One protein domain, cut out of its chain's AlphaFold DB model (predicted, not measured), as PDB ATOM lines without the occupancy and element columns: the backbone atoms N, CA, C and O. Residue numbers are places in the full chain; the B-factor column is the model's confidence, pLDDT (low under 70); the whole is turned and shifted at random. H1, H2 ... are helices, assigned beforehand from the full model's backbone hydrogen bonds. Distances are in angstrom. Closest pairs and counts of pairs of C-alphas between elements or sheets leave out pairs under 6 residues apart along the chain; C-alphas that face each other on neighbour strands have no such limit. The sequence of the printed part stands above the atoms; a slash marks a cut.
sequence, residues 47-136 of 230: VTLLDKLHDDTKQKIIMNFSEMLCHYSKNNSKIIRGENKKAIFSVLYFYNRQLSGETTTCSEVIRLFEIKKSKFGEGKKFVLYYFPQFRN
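Overview. This is residues 47 to 136 of the 230 residues of an uncharacterized protein of viral metagenome (UniProt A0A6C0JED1). Helix H2 runs through the middle of a compact domain, and H1, H3 and H4 pack round it, each crossing it steeply; short H5 lies near H2 and H4, and residues 73 to 78 stick out. The printed part has 90 residues with five named helices, H1 to H5 in chain order, and is all helix; the radius of gyration of the C-alphas is 12.3 A and the spans are 35 by 24 by 24 A.

Along the chain. Find C-alpha 55 at (127.599, 72.429, 128.634); there H1 begins, residues 55 to 73, 26.5 A long. Read on to H2, residues 83 to 99, 24.4 A, H3, residues 106 to 112, and H4, residues 117 to 130, 20.4 A. H5, residues 132 to 136, ends at (111.998, 82.291, 145.954).

Arrangement. Start at the hub, H2. It touches H4 at a steep tilt of 67 degrees, closest at the C-alphas of Ile 88 and Gly 123, 4.8 A. H1, with residues 57 to 65 alone, touches H2, closest at the C-alphas of Ile 61 and Leu 92, 5.7 A. H3 touches H2's residues 90 to 94 alone, closest at the C-alphas of Ser 90 and Val 109, 6.2 A. H1 and H3 are apart. In H1 to H4 every O i to N i+4 pair is within hydrogen-bond range; in H5 0 of 1 is, but 2 of 2 O i to N i+3 pairs.

Size, cuts and confidence. The C-alphas farthest apart, of Ser 77 and Gly 101, are 36.3 A apart. The printed part has no cut and no long link. Look for pLDDT under 70 at residues 47 to 52, 55, 66 and 69 to 81.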
ATOM      1  N   VAL A  47     123.778  80.468 119.971       54.44
ATOM      2  CA  VAL A  47     124.293  80.350 121.339       54.44
ATOM      3  C   VAL A  47     125.788  80.626 121.393       54.44
ATOM      4  O   VAL A  47     126.408  80.310 122.401       54.44
ATOM      5  N   THR A  48     126.361  81.269 120.372       56.44
ATOM      6  CA  THR A  48     127.779  81.677 120.361       56.44
ATOM      7  C   THR A  48     128.176  82.467 121.614       56.44
ATOM      8  O   THR A  48     129.271  82.336 122.156       56.44
ATOM      9  N   LEU A  49     127.229  83.228 122.166       62.78
ATOM     10  CA  LEU A  49     127.358  83.934 123.441       62.78
ATOM     11  C   LEU A  49     127.541  83.003 124.663       62.78
ATOM     12  O   LEU A  49     128.138  83.405 125.660       62.78
ATOM     13  N   LEU A  50     127.002  81.785 124.604       62.91
ATOM     14  CA  LEU A  50     127.044  80.759 125.651       62.91
ATOM     15  C   LEU A  50     128.191  79.759 125.463       62.91
ATOM     16  O   LEU A  50     128.408  78.949 126.356       62.91
ATOM     17  N   ASP A  51     128.937  79.809 124.357       67.00
ATOM     18  CA  ASP A  51     130.046  78.874 124.085       67.00
ATOM     19  C   ASP A  51     131.198  78.993 125.092       67.00
ATOM     20  O   ASP A  51     132.041  78.110 125.201       67.00
ATOM     21  N   LYS A  52     131.213  80.072 125.880       63.53
ATOM     22  CA  LYS A  52     132.146  80.274 126.996       63.53
ATOM     23  C   LYS A  52     131.710  79.569 128.292       63.53
ATOM     24  O   LYS A  52     132.396  79.705 129.303       63.53
ATOM     25  N   LEU A  53     130.553  78.905 128.309       70.88
ATOM     26  CA  LEU A  53     129.959  78.284 129.495       70.88
ATOM     27  C   LEU A  53     130.085  76.758 129.446       70.88
ATOM     28  O   LEU A  53     130.127  76.170 128.373       70.88
ATOM     29  N   HIS A  54     130.064  76.114 130.616       72.81
ATOM     30  CA  HIS A  54     129.959  74.656 130.707       72.81
ATOM     31  C   HIS A  54     128.640  74.144 130.101       72.81
ATOM     32  O   HIS A  54     127.584  74.762 130.295       72.81
ATOM     33  N   ASP A  55     128.701  72.990 129.429       69.25
ATOM     34  CA  ASP A  55     127.599  72.429 128.634       69.25
ATOM     35  C   ASP A  55     126.296  72.261 129.428       69.25
ATOM     36  O   ASP A  55     125.236  72.679 128.957       69.25
ATOM     37  N   ASP A  56     126.358  71.770 130.667       75.75
ATOM     38  CA  ASP A  56     125.163  71.570 131.501       75.75
ATOM     39  C   ASP A  56     124.440  72.886 131.821       75.75
ATOM     40  O   ASP A  56     123.209  72.970 131.833       75.75
ATOM     41  N   THR A  57     125.202  73.955 132.064       77.81
ATOM     42  CA  THR A  57     124.633  75.283 132.334       77.81
ATOM     43  C   THR A  57     124.033  75.871 131.063       77.81
ATOM     44  O   THR A  57     122.938  76.439 131.090       77.81
ATOM     45  N   LYS A  58     124.726  75.700 129.934       77.19
ATOM     46  CA  LYS A  58     124.260  76.115 128.611       77.19
ATOM     47  C   LYS A  58     122.935  75.436 128.255       77.19
ATOM     48  O   LYS A  58     121.989  76.134 127.894       77.19
ATOM     49  N   GLN A  59     122.820  74.119 128.435       74.50
ATOM     50  CA  GLN A  59     121.585  73.374 128.166       74.50
ATOM     51  C   GLN A  59     120.409  73.867 129.015       74.50
ATOM     52  O   GLN A  59     119.342  74.152 128.472       74.50
ATOM     53  N   LYS A  60     120.603  74.072 130.324       80.94
ATOM     54  CA  LYS A  60     119.546  74.609 131.201       80.94
ATOM     55  C   LYS A  60     119.090  76.007 130.784       80.94
ATOM     56  O   LYS A  60     117.897  76.307 130.824       80.94
ATOM     57  N   ILE A  61     120.014  76.878 130.377       80.69
ATOM     58  CA  ILE A  61     119.671  78.218 129.874       80.69
ATOM     59  C   ILE A  61     118.852  78.112 128.590       80.69
ATOM     60  O   ILE A  61     117.839  78.795 128.466       80.69
ATOM     61  N   ILE A  62     119.268  77.252 127.659       73.81
ATOM     62  CA  ILE A  62     118.575  77.022 126.387       73.81
ATOM     63  C   ILE A  62     117.157  76.485 126.615       73.81
ATOM     64  O   ILE A  62     116.215  76.981 125.995       73.81
ATOM     65  N   MET A  63     116.994  75.518 127.520       77.31
ATOM     66  CA  MET A  63     115.688  74.951 127.859       77.31
ATOM     67  C   MET A  63     114.752  76.014 128.436       77.31
ATOM     68  O   MET A  63     113.674  76.234 127.888       77.31
ATOM     69  N   ASN A  64     115.198  76.745 129.466       80.50
ATOM     70  CA  ASN A  64     114.407  77.826 130.061       80.50
ATOM     71  C   ASN A  64     114.085  78.920 129.026       80.50
ATOM     72  O   ASN A  64     112.980  79.448 128.975       80.50
ATOM     73  N   PHE A  65     115.032  79.278 128.157       79.50
ATOM     74  CA  PHE A  65     114.779  80.286 127.128       79.50
ATOM     75  C   PHE A  65     113.738  79.823 126.101       79.50
ATOM     76  O   PHE A  65     112.853  80.598 125.741       79.50
ATOM     77  N   SER A  66     113.814  78.567 125.660       68.94
ATOM     78  CA  SER A  66     112.854  77.975 124.722       68.94
ATOM     79  C   SER A  66     111.444  77.927 125.310       68.94
ATOM     80  O   SER A  66     110.494  78.359 124.661       68.94
ATOM     81  N   GLU A  67     111.307  77.482 126.561       71.75
ATOM     82  CA  GLU A  67     110.025  77.465 127.278       71.75
ATOM     83  C   GLU A  67     109.411  78.870 127.352       71.75
ATOM     84  O   GLU A  67     108.249  79.086 127.000       71.75
ATOM     85  N   MET A  68     110.223  79.864 127.710       76.62
ATOM     86  CA  MET A  68     109.801  81.261 127.765       76.62
ATOM     87  C   MET A  68     109.343  81.791 126.397       76.62
ATOM     88  O   MET A  68     108.340  82.504 126.323       76.62
ATOM     89  N   LEU A  69     110.033  81.443 125.305       68.75
ATOM     90  CA  LEU A  69     109.634  81.838 123.949       68.75
ATOM     91  C   LEU A  69     108.284  81.237 123.538       68.75
ATOM     92  O   LEU A  69     107.480  81.938 122.920       68.75
ATOM     93  N   CYS A  70     107.996  79.991 123.918       64.50
ATOM     94  CA  CYS A  70     106.696  79.358 123.674       64.50
ATOM     95  C   CYS A  70     105.543  80.110 124.357       64.50
ATOM     96  O   CYS A  70     104.449  80.206 123.801       64.50
ATOM     97  N   HIS A  71     105.771  80.668 125.549       62.97
ATOM     98  CA  HIS A  71     104.773  81.486 126.245       62.97
ATOM     99  C   HIS A  71     104.681  82.917 125.701       62.97
ATOM    100  O   HIS A  71     103.595  83.495 125.662       62.97
ATOM    101  N   TYR A  72     105.805  83.503 125.288       67.12
ATOM    102  CA  TYR A  72     105.861  84.876 124.790       67.12
ATOM    103  C   TYR A  72     105.239  85.027 123.394       67.12
ATOM    104  O   TYR A  72     104.431  85.933 123.189       67.12
ATOM    105  N   SER A  73     105.562  84.114 122.474       59.06
ATOM    106  CA  SER A  73     105.083  84.119 121.079       59.06
ATOM    107  C   SER A  73     103.565  83.981 120.953       59.06
ATOM    108  O   SER A  73     102.971  84.581 120.067       59.06
ATOM    109  N   LYS A  74     102.908  83.275 121.883       56.09
ATOM    110  CA  LYS A  74     101.438  83.156 121.917       56.09
ATOM    111  C   LYS A  74     100.717  84.481 122.176       56.09
ATOM    112  O   LYS A  74      99.555  84.612 121.814       56.09
ATOM    113  N   ASN A  75     101.389  85.442 122.813       53.44
ATOM    114  CA  ASN A  75     100.775  86.680 123.303       53.44
ATOM    115  C   ASN A  75     101.378  87.950 122.686       53.44
ATOM    116  O   ASN A  75     100.908  89.045 122.982       53.44
ATOM    117  N   ASN A  76     102.446  87.841 121.888       56.31
ATOM    118  CA  ASN A  76     103.154  88.983 121.313       56.31
ATOM    119  C   ASN A  76     103.785  88.624 119.963       56.31
ATOM    120  O   ASN A  76     104.490  87.627 119.851       56.31
ATOM    121  N   SER A  77     103.645  89.519 118.984       51.66
ATOM    122  CA  SER A  77     104.262  89.411 117.653       51.66
ATOM    123  C   SER A  77     105.707  89.926 117.583       51.66
ATOM    124  O   SER A  77     106.331  89.918 116.526       51.66
ATOM    125  N   LYS A  78     106.272  90.422 118.693       55.81
ATOM    126  CA  LYS A  78     107.615  91.024 118.699       55.81
ATOM    127  C   LYS A  78     108.700  89.967 118.868       55.81
ATOM    128  O   LYS A  78     108.616  89.120 119.743       55.81
ATOM    129  N   ILE A  79     109.775  90.072 118.091       60.16
ATOM    130  CA  ILE A  79     110.932  89.171 118.181       60.16
ATOM    131  C   ILE A  79     111.913  89.657 119.262       60.16
ATOM    132  O   ILE A  79     112.293  90.831 119.307       60.16
ATOM    133  N   ILE A  80     112.382  88.741 120.118       69.06
ATOM    134  CA  ILE A  80     113.439  89.008 121.106       69.06
ATOM    135  C   ILE A  80     114.809  88.897 120.423       69.06
ATOM    136  O   ILE A  80     115.273  87.800 120.120       69.06
ATOM    137  N   ARG A  81     115.493  90.029 120.218       69.25
ATOM    138  CA  ARG A  81     116.795  90.085 119.528       69.25
ATOM    139  C   ARG A  81     117.828  90.977 120.218       69.25
ATOM    140  O   ARG A  81     117.492  91.784 121.090       69.25
ATOM    141  N   GLY A  82     119.090  90.818 119.812       75.75
ATOM    142  CA  GLY A  82     120.222  91.648 120.235       75.75
ATOM    143  C   GLY A  82     120.403  91.710 121.756       75.75
ATOM    144  O   GLY A  82     120.372  90.690 122.445       75.75
ATOM    145  N   GLU A  83     120.543  92.926 122.285       80.88
ATOM    146  CA  GLU A  83     120.762  93.193 123.716       80.88
ATOM    147  C   GLU A  83     119.673  92.610 124.629       80.88
ATOM    148  O   GLU A  83     119.965  92.217 125.756       80.88
ATOM    149  N   ASN A  84     118.426  92.495 124.161       81.44
ATOM    150  CA  ASN A  84     117.352  91.915 124.973       81.44
ATOM    151  C   ASN A  84     117.525  90.394 125.128       81.44
ATOM    152  O   ASN A  84     117.331  89.862 126.220       81.44
ATOM    153  N   LYS A  85     117.959  89.697 124.068       83.00
ATOM    154  CA  LYS A  85     118.301  88.262 124.124       83.00
ATOM    155  C   LYS A  85     119.489  88.036 125.065       83.00
ATOM    156  O   LYS A  85     119.419  87.194 125.958       83.00
ATOM    157  N   LYS A  86     120.536  88.860 124.931       84.75
ATOM    158  CA  LYS A  86     121.715  88.870 125.813       84.75
ATOM    159  C   LYS A  86     121.323  89.070 127.281       84.75
ATOM    160  O   LYS A  86     121.805  88.347 128.153       84.75
ATOM    161  N   ALA A  87     120.400  89.996 127.550       89.12
ATOM    162  CA  ALA A  87     119.885  90.254 128.893       89.12
ATOM    163  C   ALA A  87     119.220  89.021 129.492       89.12
ATOM    164  O   ALA A  87     119.546  88.632 130.611       89.12
ATOM    165  N   ILE A  88     118.334  88.376 128.738       90.31
ATOM    166  CA  ILE A  88     117.605  87.201 129.212       90.31
ATOM    167  C   ILE A  88     118.568  86.047 129.492       90.31
ATOM    168  O   ILE A  88     118.532  85.486 130.584       90.31
ATOM    169  N   PHE A  89     119.490  85.750 128.573       88.81
ATOM    170  CA  PHE A  89     120.506  84.721 128.796       88.81
ATOM    171  C   PHE A  89     121.383  84.999 130.011       88.81
ATOM    172  O   PHE A  89     121.602  84.099 130.818       88.81
ATOM    173  N   SER A  90     121.831  86.242 130.192       92.12
ATOM    174  CA  SER A  90     122.640  86.612 131.354       92.12
ATOM    175  C   SER A  90     121.885  86.397 132.674       92.12
ATOM    176  O   SER A  90     122.445  85.918 133.656       92.12
ATOM    177  N   VAL A  91     120.581  86.673 132.703       94.44
ATOM    178  CA  VAL A  91     119.748  86.491 133.896       94.44
ATOM    179  C   VAL A  91     119.439  85.015 134.147       94.44
ATOM    180  O   VAL A  91     119.503  84.569 135.290       94.44
ATOM    181  N   LEU A  92     119.144  84.244 133.098       92.12
ATOM    182  CA  LEU A  92     118.971  82.795 133.207       92.12
ATOM    183  C   LEU A  92     120.257  82.130 133.703       92.12
ATOM    184  O   LEU A  92     120.190  81.275 134.583       92.12
ATOM    185  N   TYR A  93     121.420  82.566 133.213       91.94
ATOM    186  CA  TYR A  93     122.716  82.137 133.731       91.94
ATOM    187  C   TYR A  93     122.857  82.457 135.220       91.94
ATOM    188  O   TYR A  93     123.180  81.569 136.008       91.94
ATOM    189  N   PHE A  94     122.556  83.698 135.620       92.81
ATOM    190  CA  PHE A  94     122.603  84.111 137.021       92.81
ATOM    191  C   PHE A  94     121.758  83.191 137.912       92.81
ATOM    192  O   PHE A  94     122.273  82.682 138.901       92.81
ATOM    193  N   TYR A  95     120.493  82.943 137.566       92.06
ATOM    194  CA  TYR A  95     119.601  82.142 138.408       92.06
ATOM    195  C   TYR A  95     119.921  80.647 138.409       92.06
ATOM    196  O   TYR A  95     119.860  80.026 139.467       92.06
ATOM    197  N   ASN A  96     120.324  80.072 137.271       89.06
ATOM    198  CA  ASN A  96     120.742  78.669 137.223       89.06
ATOM    199  C   ASN A  96     121.985  78.419 138.088       89.06
ATOM    200  O   ASN A  96     122.030  77.426 138.807       89.06
ATOM    201  N   ARG A  97     122.942  79.357 138.096       87.88
ATOM    202  CA  ARG A  97     124.101  79.322 139.000       87.88
ATOM    203  C   ARG A  97     123.680  79.304 140.472       87.88
ATOM    204  O   ARG A  97     124.161  78.456 141.215       87.88
ATOM    205  N   GLN A  98     122.750  80.178 140.874       87.88
ATOM    206  CA  GLN A  98     122.258  80.193 142.260       87.88
ATOM    207  C   GLN A  98     121.567  78.877 142.643       87.88
ATOM    208  O   GLN A  98     121.807  78.361 143.728       87.88
ATOM    209  N   LEU A  99     120.750  78.302 141.753       85.38
ATOM    210  CA  LEU A  99     120.087  77.014 142.003       85.38
ATOM    211  C   LEU A  99     121.069  75.851 142.142       85.38
ATOM    212  O   LEU A  99     120.816  74.917 142.895       85.38
ATOM    213  N   SER A 100     122.194  75.912 141.434       83.81
ATOM    214  CA  SER A 100     123.284  74.947 141.566       83.81
ATOM    215  C   SER A 100     124.169  75.189 142.797       83.81
ATOM    216  O   SER A 100     125.172  74.501 142.956       83.81
ATOM    217  N   GLY A 101     123.822  76.148 143.665       81.19
ATOM    218  CA  GLY A 101     124.611  76.517 144.845       81.19
ATOM    219  C   GLY A 101     125.893  77.281 144.509       81.19
ATOM    220  O   GLY A 101     126.739  77.503 145.371       81.19
ATOM    221  N   GLU A 102     126.069  77.693 143.254       84.25
ATOM    222  CA  GLU A 102     127.300  78.312 142.803       84.25
ATOM    223  C   GLU A 102     127.202  79.840 142.836       84.25
ATOM    224  O   GLU A 102     126.597  80.483 141.968       84.25
ATOM    225  N   THR A 103     127.877  80.465 143.798       83.62
ATOM    226  CA  THR A 103     127.724  81.905 144.009       83.62
ATOM    227  C   THR A 103     128.310  82.766 142.895       83.62
ATOM    228  O   THR A 103     129.504  82.765 142.571       83.62
ATOM    229  N   THR A 104     127.444  83.589 142.310       88.44
ATOM    230  CA  THR A 104     127.813  84.615 141.336       88.44
ATOM    231  C   THR A 104     127.135  85.939 141.669       88.44
ATOM    232  O   THR A 104     126.034  85.972 142.214       88.44
ATOM    233  N   THR A 105     127.801  87.053 141.382       87.88
ATOM    234  CA  THR A 105     127.235  88.391 141.565       87.88
ATOM    235  C   THR A 105     126.661  88.900 140.248       87.88
ATOM    236  O   THR A 105     127.169  88.590 139.171       87.88
ATOM    237  N   CYS A 106     125.642  89.763 140.313       89.56
ATOM    238  CA  CYS A 106     125.110  90.404 139.107       89.56
ATOM    239  C   CYS A 106     126.213  91.125 138.315       89.56
ATOM    240  O   CYS A 106     126.219  91.068 137.095       89.56
ATOM    241  N   SER A 107     127.162  91.777 138.996       86.12
ATOM    242  CA  SER A 107     128.263  92.506 138.351       86.12
ATOM    243  C   SER A 107     129.180  91.596 137.530       86.12
ATOM    244  O   SER A 107     129.616  91.984 136.449       86.12
ATOM    245  N   GLU A 108     129.464  90.386 138.014       88.56
ATOM    246  CA  GLU A 108     130.275  89.413 137.272       88.56
ATOM    247  C   GLU A 108     129.557  88.920 136.027       88.56
ATOM    248  O   GLU A 108     130.166  88.856 134.965       88.56
ATOM    249  N   VAL A 109     128.263  88.630 136.151       90.44
ATOM    250  CA  VAL A 109     127.430  88.206 135.026       90.44
ATOM    251  C   VAL A 109     127.307  89.321 133.988       90.44
ATOM    252  O   VAL A 109     127.506  89.083 132.803       90.44
ATOM    253  N   ILE A 110     127.062  90.555 134.432       88.88
ATOM    254  CA  ILE A 110     127.002  91.745 133.575       88.88
ATOM    255  C   ILE A 110     128.298  91.907 132.773       88.88
ATOM    256  O   ILE A 110     128.244  92.205 131.583       88.88
ATOM    257  N   ARG A 111     129.458  91.683 133.406       86.12
ATOM    258  CA  ARG A 111     130.764  91.732 132.740       86.12
ATOM    259  C   ARG A 111     130.971  90.556 131.787       86.12
ATOM    260  O   ARG A 111     131.427  90.777 130.676       86.12
ATOM    261  N   LEU A 112     130.643  89.335 132.210       86.94
ATOM    262  CA  LEU A 112     130.799  88.113 131.410       86.94
ATOM    263  C   LEU A 112     130.003  88.188 130.104       86.94
ATOM    264  O   LEU A 112     130.502  87.824 129.045       86.94
ATOM    265  N   PHE A 113     128.777  88.691 130.199       86.31
ATOM    266  CA  PHE A 113     127.883  88.887 129.069       86.31
ATOM    267  C   PHE A 113     128.020  90.278 128.451       86.31
ATOM    268  O   PHE A 113     127.208  90.613 127.604       86.31
ATOM    269  N   GLU A 114     128.986  91.106 128.860       88.06
ATOM    270  CA  GLU A 114     129.233  92.450 128.314       88.06
ATOM    271  C   GLU A 114     127.939  93.245 128.060       88.06
ATOM    272  O   GLU A 114     127.675  93.694 126.944       88.06
ATOM    273  N   ILE A 115     127.070  93.331 129.066       88.88
ATOM    274  CA  ILE A 115     125.755  93.968 128.946       88.88
ATOM    275  C   ILE A 115     125.655  95.194 129.849       88.88
ATOM    276  O   ILE A 115     126.328  95.301 130.870       88.88
ATOM    277  N   LYS A 116     124.790  96.154 129.510       90.00
ATOM    278  CA  LYS A 116     124.492  97.283 130.404       90.00
ATOM    279  C   LYS A 116     123.687  96.821 131.625       90.00
ATOM    280  O   LYS A 116     122.745  96.040 131.510       90.00
ATOM    281  N   LYS A 117     123.979  97.392 132.802       89.44
ATOM    282  CA  LYS A 117     123.252  97.105 134.057       89.44
ATOM    283  C   LYS A 117     121.739  97.345 133.946       89.44
ATOM    284  O   LYS A 117     120.961  96.567 134.490       89.44
ATOM    285  N   SER A 118     121.321  98.398 133.239       92.62
ATOM    286  CA  SER A 118     119.902  98.683 132.981       92.62
ATOM    287  C   SER A 118     119.230  97.551 132.200       92.62
ATOM    288  O   SER A 118     118.167  97.082 132.601       92.62
ATOM    289  N   LYS A 119     119.898  97.041 131.160       91.31
ATOM    290  CA  LYS A 119     119.416  95.925 130.341       91.31
ATOM    291  C   LYS A 119     119.354  94.610 131.107       91.31
ATOM    292  O   LYS A 119     118.354  93.909 131.008       91.31
ATOM    293  N   PHE A 120     120.345  94.323 131.951       91.94
ATOM    294  CA  PHE A 120     120.261  93.199 132.889       91.94
ATOM    295  C   PHE A 120     119.028  93.315 133.806       91.94
ATOM    296  O   PHE A 120     118.322  92.336 134.032       91.94
ATOM    297  N   GLY A 121     118.727  94.521 134.302       90.00
ATOM    298  CA  GLY A 121     117.535  94.790 135.111       90.00
ATOM    299  C   GLY A 121     116.215  94.558 134.365       90.00
ATOM    300  O   GLY A 121     115.294  93.968 134.929       90.00
ATOM    301  N   GLU A 122     116.127  94.975 133.100       90.94
ATOM    302  CA  GLU A 122     114.981  94.682 132.223       90.94
ATOM    303  C   GLU A 122     114.823  93.171 131.998       90.94
ATOM    304  O   GLU A 122     113.740  92.629 132.221       90.94
ATOM    305  N   GLY A 123     115.917  92.477 131.662       91.00
ATOM    306  CA  GLY A 123     115.935  91.019 131.525       91.00
ATOM    307  C   GLY A 123     115.498  90.310 132.806       91.00
ATOM    308  O   GLY A 123     114.735  89.351 132.746       91.00
ATOM    309  N   LYS A 124     115.903  90.818 133.981       92.00
ATOM    310  CA  LYS A 124     115.501  90.270 135.283       92.00
ATOM    311  C   LYS A 124     113.995  90.351 135.481       92.00
ATOM    312  O   LYS A 124     113.386  89.354 135.856       92.00
ATOM    313  N   LYS A 125     113.387  91.511 135.216       90.06
ATOM    314  CA  LYS A 125     111.927  91.675 135.306       90.06
ATOM    315  C   LYS A 125     111.205  90.704 134.374       90.06
ATOM    316  O   LYS A 125     110.230  90.087 134.786       90.06
ATOM    317  N   PHE A 126     111.715  90.551 133.154       88.75
ATOM    318  CA  PHE A 126     111.133  89.677 132.142       88.75
ATOM    319  C   PHE A 126     111.218  88.194 132.529       88.75
ATOM    320  O   PHE A 126     110.206  87.505 132.569       88.75
ATOM    321  N   VAL A 127     112.402  87.713 132.913       90.38
ATOM    322  CA  VAL A 127     112.605  86.322 133.350       90.38
ATOM    323  C   VAL A 127     111.765  86.003 134.587       90.38
ATOM    324  O   VAL A 127     111.117  84.967 134.623       90.38
ATOM    325  N   LEU A 128     111.707  86.897 135.580       87.31
ATOM    326  CA  LEU A 128     110.908  86.686 136.797       87.31
ATOM    327  C   LEU A 128     109.391  86.748 136.574       87.31
ATOM    328  O   LEU A 128     108.634  86.411 137.488       87.31
ATOM    329  N   TYR A 129     108.936  87.244 135.424       86.88
ATOM    330  CA  TYR A 129     107.529  87.181 135.035       86.88
ATOM    331  C   TYR A 129     107.161  85.768 134.569       86.88
ATOM    332  O   TYR A 129     106.149  85.240 135.016       86.88
ATOM    333  N   TYR A 130     108.011  85.141 133.750       83.81
ATOM    334  CA  TYR A 130     107.779  83.793 133.215       83.81
ATOM    335  C   TYR A 130     108.223  82.665 134.155       83.81
ATOM    336  O   TYR A 130     107.624  81.597 134.142       83.81
ATOM    337  N   PHE A 131     109.221  82.912 135.005       85.94
ATOM    338  CA  PHE A 131     109.771  81.939 135.950       85.94
ATOM    339  C   PHE A 131     109.659  82.447 137.394       85.94
ATOM    340  O   PHE A 131     110.652  82.888 137.992       85.94
ATOM    341  N   PRO A 132     108.450  82.433 137.986       85.12
ATOM    342  CA  PRO A 132     108.231  82.925 139.343       85.12
ATOM    343  C   PRO A 132     109.010  82.132 140.400       85.12
ATOM    344  O   PRO A 132     109.343  82.699 141.437       85.12
ATOM    345  N   GLN A 133     109.379  80.872 140.136       85.12
ATOM    346  CA  GLN A 133     110.197  80.057 141.040       85.12
ATOM    347  C   GLN A 133     111.546  80.707 141.375       85.12
ATOM    348  O   GLN A 133     112.042  80.559 142.488       85.12
ATOM    349  N   PHE A 134     112.114  81.505 140.463       87.75
ATOM    350  CA  PHE A 134     113.368  82.218 140.717       87.75
ATOM    351  C   PHE A 134     113.222  83.373 141.721       87.75
ATOM    352  O   PHE A 134     114.228  83.873 142.223       87.75
ATOM    353  N   ARG A 135     111.994  83.807 142.044       83.06
ATOM    354  CA  ARG A 135     111.743  84.819 143.089       83.06
ATOM    355  C   ARG A 135     111.975  84.275 144.493       83.06
ATOM    356  O   ARG A 135     112.296  85.054 145.382       83.06
ATOM    357  N   ASN A 136     111.836  82.963 144.667       83.25
ATOM    358  CA  ASN A 136     111.998  82.291 145.954       83.25
ATOM    359  C   ASN A 136     113.464  81.963 146.263       83.25
ATOM    360  O   ASN A 136     113.762  81.441 147.332       83.25
TER     361      ASN A 136